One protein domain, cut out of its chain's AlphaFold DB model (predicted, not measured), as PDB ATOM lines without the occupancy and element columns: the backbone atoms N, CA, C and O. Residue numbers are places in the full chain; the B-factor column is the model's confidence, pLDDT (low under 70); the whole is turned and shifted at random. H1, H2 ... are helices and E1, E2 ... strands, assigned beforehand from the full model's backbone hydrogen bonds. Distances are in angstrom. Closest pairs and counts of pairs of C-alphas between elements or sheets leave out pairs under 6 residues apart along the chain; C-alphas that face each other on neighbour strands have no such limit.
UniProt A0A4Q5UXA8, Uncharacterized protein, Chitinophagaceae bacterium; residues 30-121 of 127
ATOM      1  N   PHE A  30      34.665 -20.314  54.173       97.75
ATOM      2  CA  PHE A  30      34.875 -21.286  53.106       97.75
ATOM      3  C   PHE A  30      35.792 -22.449  53.508       97.75
ATOM      4  O   PHE A  30      36.925 -22.253  53.948       97.75
ATOM      5  N   ILE A  31      35.345 -23.681  53.247       98.00
ATOM      6  CA  ILE A  31      36.119 -24.909  53.470       98.00
ATOM      7  C   ILE A  31      36.271 -25.661  52.149       98.00
ATOM      8  O   ILE A  31      35.304 -25.851  51.410       98.00
ATOM      9  N   PHE A  32      37.489 -26.114  51.850       98.44
ATOM     10  CA  PHE A  32      37.735 -26.943  50.675       98.44
ATOM     11  C   PHE A  32      36.950 -28.262  50.761       98.44
ATOM     12  O   PHE A  32      37.074 -29.006  51.735       98.44
ATOM     13  N   SER A  33      36.170 -28.566  49.727       98.25
ATOM     14  CA  SER A  33      35.321 -29.750  49.651       98.25
ATOM     15  C   SER A  33      35.237 -30.280  48.223       98.25
ATOM     16  O   SER A  33      35.232 -29.525  47.247       98.25
ATOM     17  N   LYS A  34      35.087 -31.601  48.101       98.12
ATOM     18  CA  LYS A  34      34.534 -32.198  46.881       98.12
ATOM     19  C   LYS A  34      33.058 -31.839  46.774       98.12
ATOM     20  O   LYS A  34      32.402 -31.669  47.804       98.12
ATOM     21  N   TRP A  35      32.563 -31.710  45.550       98.19
ATOM     22  CA  TRP A  35      31.142 -31.518  45.298       98.19
ATOM     23  C   TRP A  35      30.323 -32.662  45.908       98.19
ATOM     24  O   TRP A  35      30.778 -33.805  45.949       98.19
ATOM     25  N   PHE A  36      29.121 -32.337  46.370       97.25
ATOM     26  CA  PHE A  36      28.124 -33.299  46.817       97.25
ATOM     27  C   PHE A  36      26.732 -32.770  46.482       97.25
ATOM     28  O   PHE A  36      26.472 -31.566  46.574       97.25
ATOM     29  N   ALA A  37      25.830 -33.673  46.098       97.50
ATOM     30  CA  ALA A  37      24.441 -33.315  45.866       97.50
ATOM     31  C   ALA A  37      23.767 -32.860  47.171       97.50
ATOM     32  O   ALA A  37      24.114 -33.312  48.265       97.50
ATOM     33  N   ARG A  38      22.791 -31.960  47.055       97.50
ATOM     34  CA  ARG A  38      22.000 -31.475  48.196       97.50
ATOM     35  C   ARG A  38      20.519 -31.800  48.006       97.50
ATOM     36  O   ARG A  38      20.083 -31.996  46.870       97.50
ATOM     37  N   PRO A  39      19.726 -31.797  49.088       98.31
ATOM     38  CA  PRO A  39      18.289 -31.942  48.974       98.31
ATOM     39  C   PRO A  39      17.667 -30.876  48.071       98.31
ATOM     40  O   PRO A  39      18.057 -29.707  48.097       98.31
ATOM     41  N   ALA A  40      16.656 -31.270  47.308       98.44
ATOM     42  CA  ALA A  40      15.884 -30.381  46.467       98.44
ATOM     43  C   ALA A  40      14.395 -30.719  46.478       98.44
ATOM     44  O   ALA A  40      13.988 -31.869  46.635       98.44
ATOM     45  N   LEU A  41      13.586 -29.687  46.266       98.62
ATOM     46  CA  LEU A  41      12.176 -29.811  45.943       98.62
ATOM     47  C   LEU A  41      12.024 -29.875  44.427       98.62
ATOM     48  O   LEU A  41      12.439 -28.954  43.722       98.62
ATOM     49  N   ILE A  42      11.403 -30.941  43.941       98.44
ATOM     50  CA  ILE A  42      11.102 -31.149  42.529       98.44
ATOM     51  C   ILE A  42       9.632 -30.811  42.300       98.44
ATOM     52  O   ILE A  42       8.745 -31.455  42.863       98.44
ATOM     53  N   ASP A  43       9.361 -29.785  41.497       97.94
ATOM     54  CA  ASP A  43       7.999 -29.410  41.113       97.94
ATOM     55  C   ASP A  43       7.368 -30.532  40.270       97.94
ATOM     56  O   ASP A  43       7.847 -30.861  39.184       97.94
ATOM     57  N   LYS A  44       6.261 -31.109  40.748       97.94
ATOM     58  CA  LYS A  44       5.604 -32.277  40.127       97.94
ATOM     59  C   LYS A  44       5.060 -32.021  38.727       97.94
ATOM     60  O   LYS A  44       4.806 -32.963  37.980       97.94
ATOM     61  N   LYS A  45       4.808 -30.759  38.381       97.38
ATOM     62  CA  LYS A  45       4.205 -30.375  37.104       97.38
ATOM     63  C   LYS A  45       5.266 -30.098  36.045       97.38
ATOM     64  O   LYS A  45       5.066 -30.444  34.884       97.38
ATOM     65  N   SER A  46       6.343 -29.422  36.427       97.12
ATOM     66  CA  SER A  46       7.378 -28.919  35.518       97.12
ATOM     67  C   SER A  46       8.681 -29.712  35.568       97.12
ATOM     68  O   SER A  46       9.453 -29.641  34.618       97.12
ATOM     69  N   GLY A  47       8.936 -30.446  36.651       96.12
ATOM     70  CA  GLY A  47      10.231 -31.065  36.935       96.12
ATOM     71  C   GLY A  47      11.308 -30.068  37.371       96.12
ATOM     72  O   GLY A  47      12.473 -30.444  37.449       96.12
ATOM     73  N   THR A  48      10.955 -28.802  37.632       96.88
ATOM     74  CA  THR A  48      11.917 -27.781  38.073       96.88
ATOM     75  C   THR A  48      12.444 -28.117  39.463       96.88
ATOM     76  O   THR A  48      11.672 -28.424  40.372       96.88
ATOM     77  N   THR A  49      13.759 -28.013  39.626       97.44
ATOM     78  CA  THR A  49      14.461 -28.279  40.879       97.44
ATOM     79  C   THR A  49      14.682 -26.980  41.647       97.44
ATOM     80  O   THR A  49      15.220 -26.012  41.111       97.44
ATOM     81  N   HIS A  50      14.333 -26.975  42.929       96.94
ATOM     82  CA  HIS A  50      14.622 -25.889  43.860       96.94
ATOM     83  C   HIS A  50      15.457 -26.423  45.018       96.94
ATOM     84  O   HIS A  50      15.090 -27.436  45.608       96.94
ATOM     85  N   LEU A  51      16.545 -25.745  45.387       97.25
ATOM     86  CA  LEU A  51      17.343 -26.137  46.550       97.25
ATOM     87  C   LEU A  51      16.466 -26.212  47.814       97.25
ATOM     88  O   LEU A  51      15.679 -25.303  48.099       97.25
ATOM     89  N   PHE A  52      16.600 -27.295  48.577       97.81
ATOM     90  CA  PHE A  52      15.941 -27.466  49.864       97.81
ATOM     91  C   PHE A  52      16.916 -27.222  51.012       97.81
ATOM     92  O   PHE A  52      17.882 -27.956  51.197       97.81
ATOM     93  N   SER A  53      16.626 -26.201  51.812       95.62
ATOM     94  CA  SER A  53      17.390 -25.785  52.991       95.62
ATOM     95  C   SER A  53      16.538 -25.771  54.266       95.62
ATOM     96  O   SER A  53      16.877 -25.114  55.248       95.62
ATOM     97  N   GLY A  54      15.423 -26.515  54.267       95.94
ATOM     98  CA  GLY A  54      14.502 -26.626  55.404       95.94
ATOM     99  C   GLY A  54      13.265 -25.731  55.315       95.94
ATOM    100  O   GLY A  54      12.496 -25.650  56.277       95.94
ATOM    101  N   GLN A  55      13.035 -25.062  54.181       96.94
ATOM    102  CA  GLN A  55      11.816 -24.288  53.958       96.94
ATOM    103  C   GLN A  55      10.559 -25.174  53.990       96.94
ATOM    104  O   GLN A  55      10.581 -26.340  53.610       96.94
ATOM    105  N   LYS A  56       9.415 -24.619  54.402       97.94
ATOM    106  CA  LYS A  56       8.132 -25.332  54.301       97.94
ATOM    107  C   LYS A  56       7.738 -25.509  52.832       97.94
ATOM    108  O   LYS A  56       7.931 -24.596  52.035       97.94
ATOM    109  N   PHE A  57       7.121 -26.640  52.504       97.88
ATOM    110  CA  PHE A  57       6.578 -26.914  51.175       97.88
ATOM    111  C   PHE A  57       5.293 -27.742  51.261       97.88
ATOM    112  O   PHE A  57       5.008 -28.356  52.290       97.88
ATOM    113  N   ASP A  58       4.517 -27.741  50.179       97.88
ATOM    114  CA  ASP A  58       3.319 -28.570  50.039       97.88
ATOM    115  C   ASP A  58       3.652 -29.820  49.214       97.88
ATOM    116  O   ASP A  58       3.982 -29.738  48.027       97.88
ATOM    117  N   SER A  59       3.544 -30.989  49.846       97.44
ATOM    118  CA  SER A  59       3.831 -32.288  49.232       97.44
ATOM    119  C   SER A  59       2.884 -32.653  48.084       97.44
ATOM    120  O   SER A  59       3.158 -33.590  47.336       97.44
ATOM    121  N   ASN A  60       1.763 -31.944  47.918       98.25
ATOM    122  CA  ASN A  60       0.896 -32.113  46.751       98.25
ATOM    123  C   ASN A  60       1.511 -31.510  45.479       98.25
ATOM    124  O   ASN A  60       1.179 -31.955  44.383       98.25
ATOM    125  N   TYR A  61       2.413 -30.534  45.620       98.19
ATOM    126  CA  TYR A  61       3.043 -29.828  44.502       98.19
ATOM    127  C   TYR A  61       4.512 -30.203  44.305       98.19
ATOM    128  O   TYR A  61       5.004 -30.115  43.182       98.19
ATOM    129  N   PHE A  62       5.188 -30.661  45.361       98.56
ATOM    130  CA  PHE A  62       6.614 -30.974  45.326       98.56
ATOM    131  C   PHE A  62       6.919 -32.373  45.852       98.56
ATOM    132  O   PHE A  62       6.290 -32.838  46.805       98.56
ATOM    133  N   ASP A  63       7.918 -33.009  45.250       98.38
ATOM    134  CA  ASP A  63       8.629 -34.144  45.839       98.38
ATOM    135  C   ASP A  63       9.946 -33.662  46.452       98.38
ATOM    136  O   ASP A  63      10.627 -32.815  45.879       98.38
ATOM    137  N   LEU A  64      10.295 -34.189  47.626       98.44
ATOM    138  CA  LEU A  64      11.604 -33.966  48.236       98.44
ATOM    139  C   LEU A  64      12.543 -35.089  47.799       98.44
ATOM    140  O   LEU A  64      12.326 -36.248  48.153       98.44
ATOM    141  N   ASP A  65      13.592 -34.727  47.074       98.19
ATOM    142  CA  ASP A  65      14.698 -35.608  46.720       98.19
ATOM    143  C   ASP A  65      15.934 -35.182  47.516       98.19
ATOM    144  O   ASP A  65      16.379 -34.041  47.407       98.19
ATOM    145  N   ASN A  66      16.493 -36.081  48.327       97.75
ATOM    146  CA  ASN A  66      17.644 -35.771  49.179       97.75
ATOM    147  C   ASN A  66      18.946 -35.541  48.388       97.75
ATOM    148  O   ASN A  66      19.885 -34.983  48.952       97.75
ATOM    149  N   GLU A  67      18.990 -35.908  47.105       97.25
ATOM    150  CA  GLU A  67      20.142 -35.725  46.208       97.25
ATOM    151  C   GLU A  67      19.755 -34.966  44.918       97.25
ATOM    152  O   GLU A  67      20.489 -34.963  43.930       97.25
ATOM    153  N   GLY A  68      18.603 -34.284  44.915       97.25
ATOM    154  CA  GLY A  68      18.045 -33.662  43.709       97.25
ATOM    155  C   GLY A  68      18.754 -32.385  43.234       97.25
ATOM    156  O   GLY A  68      18.588 -31.986  42.079       97.25
ATOM    157  N   TRP A  69      19.552 -31.723  44.080       97.75
ATOM    158  CA  TRP A  69      20.375 -30.572  43.691       97.75
ATOM    159  C   TRP A  69      21.726 -31.059  43.165       97.75
ATOM    160  O   TRP A  69      22.671 -31.270  43.926       97.75
ATOM    161  N   THR A  70      21.798 -31.272  41.854       97.25
ATOM    162  CA  THR A  70      22.882 -32.039  41.215       97.25
ATOM    163  C   THR A  70      24.114 -31.224  40.829       97.25
ATOM    164  O   THR A  70      25.159 -31.808  40.545       97.25
ATOM    165  N   HIS A  71      24.012 -29.897  40.796       97.56
ATOM    166  CA  HIS A  71      25.110 -29.002  40.437       97.56
ATOM    167  C   HIS A  71      24.915 -27.613  41.047       97.56
ATOM    168  O   HIS A  71      23.801 -27.228  41.399       97.56
ATOM    169  N   ASP A  72      25.996 -26.847  41.142       97.75
ATOM    170  CA  ASP A  72      25.981 -25.422  41.476       97.75
ATOM    171  C   ASP A  72      26.953 -24.666  40.563       97.75
ATOM    172  O   ASP A  72      27.614 -25.259  39.706       97.75
ATOM    173  N   HIS A  73      27.037 -23.354  40.734       96.94
ATOM    174  CA  HIS A  73      27.932 -22.496  39.977       96.94
ATOM    175  C   HIS A  73      28.871 -21.759  40.930       96.94
ATOM    176  O   HIS A  73      28.478 -21.304  42.007       96.94
ATOM    177  N   CYS A  74      30.130 -21.615  40.517       97.75
ATOM    178  CA  CYS A  74      31.059 -20.723  41.197       97.75
ATOM    179  C   CYS A  74      30.473 -19.308  41.239       97.75
ATOM    180  O   CYS A  74      30.209 -18.743  40.178       97.75
ATOM    181  N   GLN A  75      30.353 -18.714  42.423       97.69
ATOM    182  CA  GLN A  75      29.779 -17.372  42.581       97.69
ATOM    183  C   GLN A  75      30.554 -16.275  41.829       97.69
ATOM    184  O   GLN A  75      29.982 -15.249  41.495       97.69
ATOM    185  N   ILE A  76      31.840 -16.496  41.524       96.94
ATOM    186  CA  ILE A  76      32.707 -15.484  40.896       96.94
ATOM    187  C   ILE A  76      32.796 -15.648  39.372       96.94
ATOM    188  O   ILE A  76      32.880 -14.669  38.640       96.94
ATOM    189  N   CYS A  77      32.843 -16.885  38.867       96.56
ATOM    190  CA  CYS A  77      33.102 -17.138  37.440       96.56
ATOM    191  C   CYS A  77      32.021 -17.961  36.744       96.56
ATOM    192  O   CYS A  77      32.171 -18.289  35.570       96.56
ATOM    193  N   SER A  78      30.973 -18.359  37.465       96.19
ATOM    194  CA  SER A  78      29.864 -19.171  36.957       96.19
ATOM    195  C   SER A  78      30.256 -20.530  36.358       96.19
ATOM    196  O   SER A  78      29.433 -21.164  35.704       96.19
ATOM    197  N   VAL A  79      31.483 -21.026  36.576       96.38
ATOM    198  CA  VAL A  79      31.827 -22.399  36.169       96.38
ATOM    199  C   VAL A  79      30.969 -23.385  36.958       96.38
ATOM    200  O   VAL A  79      30.779 -23.208  38.164       96.38
ATOM    201  N   VAL A  80      30.471 -24.416  36.280       97.44
ATOM    202  CA  VAL A  80      29.645 -25.458  36.894       97.44
ATOM    203  C   VAL A  80      30.500 -26.316  37.822       97.44
ATOM    204  O   VAL A  80      31.609 -26.724  37.466       97.44
ATOM    205  N   ILE A  81      29.965 -26.616  39.002       98.25
ATOM    206  CA  ILE A  81      30.545 -27.528  39.983       98.25
ATOM    207  C   ILE A  81      29.557 -28.684  40.188       98.25
ATOM    208  O   ILE A  81      28.426 -28.456  40.616       98.25
ATOM    209  N   SER A  82      29.940 -29.907  39.814       97.88
ATOM    210  CA  SER A  82      29.078 -31.098  39.890       97.88
ATOM    211  C   SER A  82      29.880 -32.407  39.830       97.88
ATOM    212  O   SER A  82      31.092 -32.384  39.627       97.88
ATOM    213  N   GLU A  83      29.224 -33.565  39.966       96.38
ATOM    214  CA  GLU A  83      29.847 -34.883  39.708       96.38
ATOM    215  C   GLU A  83      29.874 -35.265  38.215       96.38
ATOM    216  O   GLU A  83      30.386 -36.321  37.855       96.38
ATOM    217  N   GLN A  84      29.300 -34.448  37.325       94.69
ATOM    218  CA  GLN A  84      29.185 -34.799  35.909       94.69
ATOM    219  C   GLN A  84      30.536 -34.697  35.198       94.69
ATOM    220  O   GLN A  84      31.102 -33.613  35.102       94.69
ATOM    221  N   GLU A  85      31.007 -35.801  34.624       93.50
ATOM    222  CA  GLU A  85      32.262 -35.866  33.866       93.50
ATOM    223  C   GLU A  85      32.226 -34.973  32.612       93.50
ATOM    224  O   GLU A  85      31.541 -35.267  31.629       93.50
ATOM    225  N   SER A  86      32.963 -33.860  32.648       92.56
ATOM    226  CA  SER A  86      33.097 -32.901  31.545       92.56
ATOM    227  C   SER A  86      34.300 -31.983  31.770       92.56
ATOM    228  O   SER A  86      34.563 -31.559  32.893       92.56
ATOM    229  N   GLU A  87      34.998 -31.590  30.700       88.75
ATOM    230  CA  GLU A  87      36.132 -30.648  30.781       88.75
ATOM    231  C   GLU A  87      35.728 -29.242  31.280       88.75
ATOM    232  O   GLU A  87      36.545 -28.494  31.835       88.75
ATOM    233  N   TYR A  88      34.444 -28.899  31.136       88.94
ATOM    234  CA  TYR A  88      33.864 -27.615  31.548       88.94
ATOM    235  C   TYR A  88      33.314 -27.621  32.978       88.94
ATOM    236  O   TYR A  88      32.851 -26.587  33.457       88.94
ATOM    237  N   VAL A  89      33.359 -28.765  33.663       94.88
ATOM    238  CA  VAL A  89      32.857 -28.929  35.029       94.88
ATOM    239  C   VAL A  89      34.034 -28.991  36.001       94.88
ATOM    240  O   VAL A  89      35.166 -29.338  35.651       94.88
ATOM    241  N   ARG A  90      33.796 -28.573  37.241       96.31
ATOM    242  CA  ARG A  90      34.700 -28.793  38.370       96.31
ATOM    243  C   ARG A  90      34.032 -29.736  39.361       96.31
ATOM    244  O   ARG A  90      32.823 -29.704  39.532       96.31
ATOM    245  N   HIS A  91      34.828 -30.552  40.038       97.69
ATOM    246  CA  HIS A  91      34.320 -31.567  40.975       97.69
ATOM    247  C   HIS A  91      34.644 -31.236  42.435       97.69
ATOM    248  O   HIS A  91      34.350 -32.004  43.346       97.69
ATOM    249  N   GLU A  92      35.292 -30.095  42.659       97.94
ATOM    250  CA  GLU A  92      35.743 -29.622  43.959       97.94
ATOM    251  C   GLU A  92      35.901 -28.101  43.943       97.94
ATOM    252  O   GLU A  92      36.058 -27.463  42.893       97.94
ATOM    253  N   GLY A  93      35.869 -27.520  45.132       98.00
ATOM    254  CA  GLY A  93      35.967 -26.090  45.346       98.00
ATOM    255  C   GLY A  93      35.931 -25.779  46.829       98.00
ATOM    256  O   GLY A  93      36.173 -26.642  47.666       98.00
ATOM    257  N   TYR A  94      35.624 -24.536  47.143       98.50
ATOM    258  CA  TYR A  94      35.452 -24.062  48.498       98.50
ATOM    259  C   TYR A  94      33.966 -23.796  48.734       98.50
ATOM    260  O   TYR A  94      33.315 -23.152  47.909       98.50
ATOM    261  N   PHE A  95      33.440 -24.315  49.841       98.50
ATOM    262  CA  PHE A  95      32.025 -24.271  50.196       98.50
ATOM    263  C   PHE A  95      31.839 -23.666  51.592       98.50
ATOM    264  O   PHE A  95      32.535 -24.072  52.522       98.50
ATOM    265  N   ASP A  96      30.914 -22.717  51.745       97.06
ATOM    266  CA  ASP A  96      30.650 -21.994  53.007       97.06
ATOM    267  C   ASP A  96      29.337 -22.419  53.693       97.06
ATOM    268  O   ASP A  96      28.788 -21.672  54.497       97.06
ATOM    269  N   SER A  97      28.817 -23.611  53.371       94.81
ATOM    270  CA  SER A  97      27.461 -24.110  53.686       94.81
ATOM    271  C   SER A  97      26.332 -23.635  52.762       94.81
ATOM    272  O   SER A  97      25.264 -24.256  52.755       94.81
ATOM    273  N   TRP A  98      26.569 -22.634  51.912       95.19
ATOM    274  CA  TRP A  98      25.567 -22.119  50.979       95.19
ATOM    275  C   TRP A  98      26.108 -21.965  49.556       95.19
ATOM    276  O   TRP A  98      25.594 -22.593  48.624       95.19
ATOM    277  N   ASN A  99      27.173 -21.187  49.420       97.31
ATOM    278  CA  ASN A  99      27.843 -20.782  48.202       97.31
ATOM    279  C   ASN A  99      29.009 -21.699  47.859       97.31
ATOM    280  O   ASN A  99      29.740 -22.172  48.730       97.31
ATOM    281  N   TRP A 100      29.249 -21.845  46.559       98.19
ATOM    282  CA  TRP A 100      30.446 -22.481  46.031       98.19
ATOM    283  C   TRP A 100      31.350 -21.474  45.330       98.19
ATOM    284  O   TRP A 100      30.905 -20.676  44.506       98.19
ATOM    285  N   VAL A 101      32.652 -21.574  45.584       98.25
ATOM    286  CA  VAL A 101      33.696 -20.898  44.809       98.25
ATOM    287  C   VAL A 101      34.636 -21.960  44.253       98.25
ATOM    288  O   VAL A 101      35.157 -22.800  44.986       98.25
ATOM    289  N   CYS A 102      34.861 -21.962  42.937       97.81
ATOM    290  CA  CYS A 102      35.784 -22.922  42.342       97.81
ATOM    291  C   CYS A 102      37.212 -22.670  42.844       97.81
ATOM    292  O   CYS A 102      37.599 -21.534  43.127       97.81
ATOM    293  N   LYS A 103      38.022 -23.731  42.894       97.12
ATOM    294  CA  LYS A 103      39.401 -23.671  43.398       97.12
ATOM    295  C   LYS A 103      40.229 -22.534  42.784       97.12
ATOM    296  O   LYS A 103      40.883 -21.795  43.509       97.12
ATOM    297  N   VAL A 104      40.141 -22.353  41.462       96.19
ATOM    298  CA  VAL A 104      40.878 -21.306  40.730       96.19
ATOM    299  C   VAL A 104      40.511 -19.912  41.230       96.19
ATOM    300  O   VAL A 104      41.404 -19.123  41.519       96.19
ATOM    301  N   CYS A 105      39.218 -19.605  41.354       96.88
ATOM    302  CA  CYS A 105      38.778 -18.290  41.818       96.88
ATOM    303  C   CYS A 105      39.128 -18.069  43.288       96.88
ATOM    304  O   CYS A 105      39.589 -16.987  43.639       96.88
ATOM    305  N   TYR A 106      38.972 -19.092  44.129       97.06
ATOM    306  CA  TYR A 106      39.294 -18.965  45.544       97.06
ATOM    307  C   TYR A 106      40.784 -18.668  45.752       97.06
ATOM    308  O   TYR A 106      41.145 -17.660  46.354       97.06
ATOM    309  N   GLU A 107      41.659 -19.491  45.172       95.75
ATOM    310  CA  GLU A 107      43.112 -19.403  45.364       95.75
ATOM    311  C   GLU A 107      43.749 -18.225  44.612       95.75
ATOM    312  O   GLU A 107      44.781 -17.707  45.035       95.75
ATOM    313  N   THR A 108      43.144 -17.776  43.507       94.94
ATOM    314  CA  THR A 108      43.677 -16.649  42.723       94.94
ATOM    315  C   THR A 108      43.131 -15.308  43.184       94.94
ATOM    316  O   THR A 108      43.869 -14.332  43.157       94.94
ATOM    317  N   LEU A 109      41.853 -15.226  43.567       94.56
ATOM    318  CA  LEU A 109      41.173 -13.957  43.844       94.56
ATOM    319  C   LEU A 109      40.831 -13.810  45.327       94.56
ATOM    320  O   LEU A 109      41.200 -12.807  45.926       94.56
ATOM    321  N   PHE A 110      40.168 -14.807  45.915       92.00
ATOM    322  CA  PHE A 110      39.514 -14.675  47.220       92.00
ATOM    323  C   PHE A 110      40.478 -14.668  48.415       92.00
ATOM    324  O   PHE A 110      40.307 -13.878  49.333       92.00
ATOM    325  N   VAL A 111      41.531 -15.490  48.395       90.69
ATOM    326  CA  VAL A 111      42.504 -15.582  49.508       90.69
ATOM    327  C   VAL A 111      43.472 -14.397  49.617       90.69
ATOM    328  O   VAL A 111      44.340 -14.400  50.485       90.69
ATOM    329  N   ASN A 112      43.399 -13.415  48.716       86.25
ATOM    330  CA  ASN A 112      44.345 -12.302  48.699       86.25
ATOM    331  C   ASN A 112      43.801 -11.104  49.476       86.25
ATOM    332  O   ASN A 112      42.762 -10.556  49.119       86.25
ATOM    333  N   ASP A 113      44.588 -10.606  50.430       82.06
ATOM    334  CA  ASP A 113      44.240  -9.443  51.262       82.06
ATOM    335  C   ASP A 113      43.999  -8.152  50.454       82.06
ATOM    336  O   ASP A 113      43.337  -7.226  50.921       82.06
ATOM    337  N   ASN A 114      44.550  -8.062  49.238       90.75
ATOM    338  CA  ASN A 114      44.382  -6.912  48.354       90.75
ATOM    339  C   ASN A 114      44.019  -7.342  46.929       90.75
ATOM    340  O   ASN A 114      44.880  -7.500  46.056       90.75
ATOM    341  N   ILE A 115      42.715  -7.457  46.671       92.88
ATOM    342  CA  ILE A 115      42.188  -7.839  45.357       92.88
ATOM    343  C   ILE A 115      42.657  -6.907  44.228       92.88
ATOM    344  O   ILE A 115      42.936  -7.367  43.124       92.88
ATOM    345  N   ASN A 116      42.823  -5.604  44.480       92.19
ATOM    346  CA  ASN A 116      43.235  -4.657  43.441       92.19
ATOM    347  C   ASN A 116      44.680  -4.889  42.983       92.19
ATOM    348  O   ASN A 116      44.976  -4.785  41.790       92.19
ATOM    349  N   GLU A 117      45.581  -5.234  43.903       93.56
ATOM    350  CA  GLU A 117      46.948  -5.622  43.548       93.56
ATOM    351  C   GLU A 117      46.985  -6.916  42.738       93.56
ATOM    352  O   GLU A 117      47.735  -7.000  41.762       93.56
ATOM    353  N   THR A 118      46.169  -7.903  43.110       94.00
ATOM    354  CA  THR A 118      46.025  -9.157  42.366       94.00
ATOM    355  C   THR A 118      45.526  -8.898  40.952       94.00
ATOM    356  O   THR A 118      46.182  -9.289  39.988       94.00
ATOM    357  N   LEU A 119      44.417  -8.167  40.808       94.31
ATOM    358  CA  LEU A 119      43.837  -7.834  39.509       94.31
ATOM    359  C   LEU A 119      44.847  -7.116  38.610       94.31
ATOM    360  O   LEU A 119      44.899  -7.390  37.419       94.31
ATOM    361  N   ASN A 120      45.697  -6.240  39.157       93.19
ATOM    362  CA  ASN A 120      46.742  -5.539  38.403       93.19
ATOM    363  C   ASN A 120      47.839  -6.430  37.817       93.19
ATOM    364  O   ASN A 120      48.509  -5.997  36.881       93.19
ATOM    365  N   LYS A 121      48.008  -7.648  38.332       93.94
ATOM    366  CA  LYS A 121      48.995  -8.620  37.847       93.94
ATOM    367  C   LYS A 121      48.415  -9.589  36.814       93.94
ATOM    368  O   LYS A 121      49.183 -10.283  36.153       93.94
TER     369      LYS A 121
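AT A GLANCE: This is residues 30 to 121 of the 127 residues of an uncharacterized protein of Chitinophagaceae bacterium (UniProt A0A4Q5UXA8). Two lobes and a helical tail follow one another along an elongated outline: at one end a small lobe made by the sheet E3 E2 E4, then a second lobe where the sheet E1 E7 E8 and the hairpin of E5 and E6 come together with H1, and at the far end H2. The chain passes from E1 in the second lobe out to the first lobe and comes back through E4 and E5; residues 111 to 117 stick out and lead into H2. The printed part has 92 residues with eight named strands, E1 to E8, followed by H1 and H2. The three sheets, in the orders E1 E7 E8, E3 E2 E4 and E5 E6, are antiparallel, and the class is mixed, helices and strands. The whole is loose, with a radius of gyration of the C-alphas of 16.0 A and spans of 54 by 28 by 20 A.

HOW THE PARTS SIT: E1, residues 31 to 34, is an edge strand antiparallel to E7, residues 92 to 95, with N 33 and O 93 at 2.8 A, within hydrogen-bond range. E2, residues 38 to 43, is apart from E1 and forms a hairpin with E3, residues 49 to 51, with N 41 and O 50 at 2.8 A. On the other side of E2 is antiparallel E4, residues 62 to 69, with N 40 and O 65 at 2.8 A. E4 bends by 103 degrees at residue 66 and runs on into E5, residues 71 to 73, at 72 degrees. E5 forms a hairpin with E6, residues 80 to 82, with N 81 and O 72 at 2.8 A. Residues 80 to 81 of E6 also pair, parallel, with residues 89 to 90. E7 forms a hairpin with E8, residues 100 to 102, with N 94 and O 101 at 2.8 A. The closest C-alphas of E5 and E8, those of His 73 and Trp 100, are 6.6 A apart. H1, residues 103 to 110, is on the sheet E1 E7 E8 at a height of 8.8 A, its closest C-alphas to E7 being Lys 103 and Gly 93, 4.6 A. H2, residues 115 to 121, touches H1 only at the corner, by Leu 109 and Ile 115, whose C-alphas are 6.4 A apart. Every O i to N i+4 pair is within hydrogen-bond range in H1, and 2 of 3 are in H2.

IN THESE COORDINATES: E1 begins at C-alpha 31, (36.119, -24.909, 53.470). E2 measures 15.8 A and E4 13.9 A from first to last C-alpha. H1 measures 9.8 A, and H2 10.2 A, ending at C-alpha 121, (48.995, -8.620, 37.847).

THE WHOLE: The C-alphas of Asn 60 and Lys 121, the two farthest apart, are 54.3 A apart. The printed part has no cut, and no link is long. No printed residue has a pLDDT under 70.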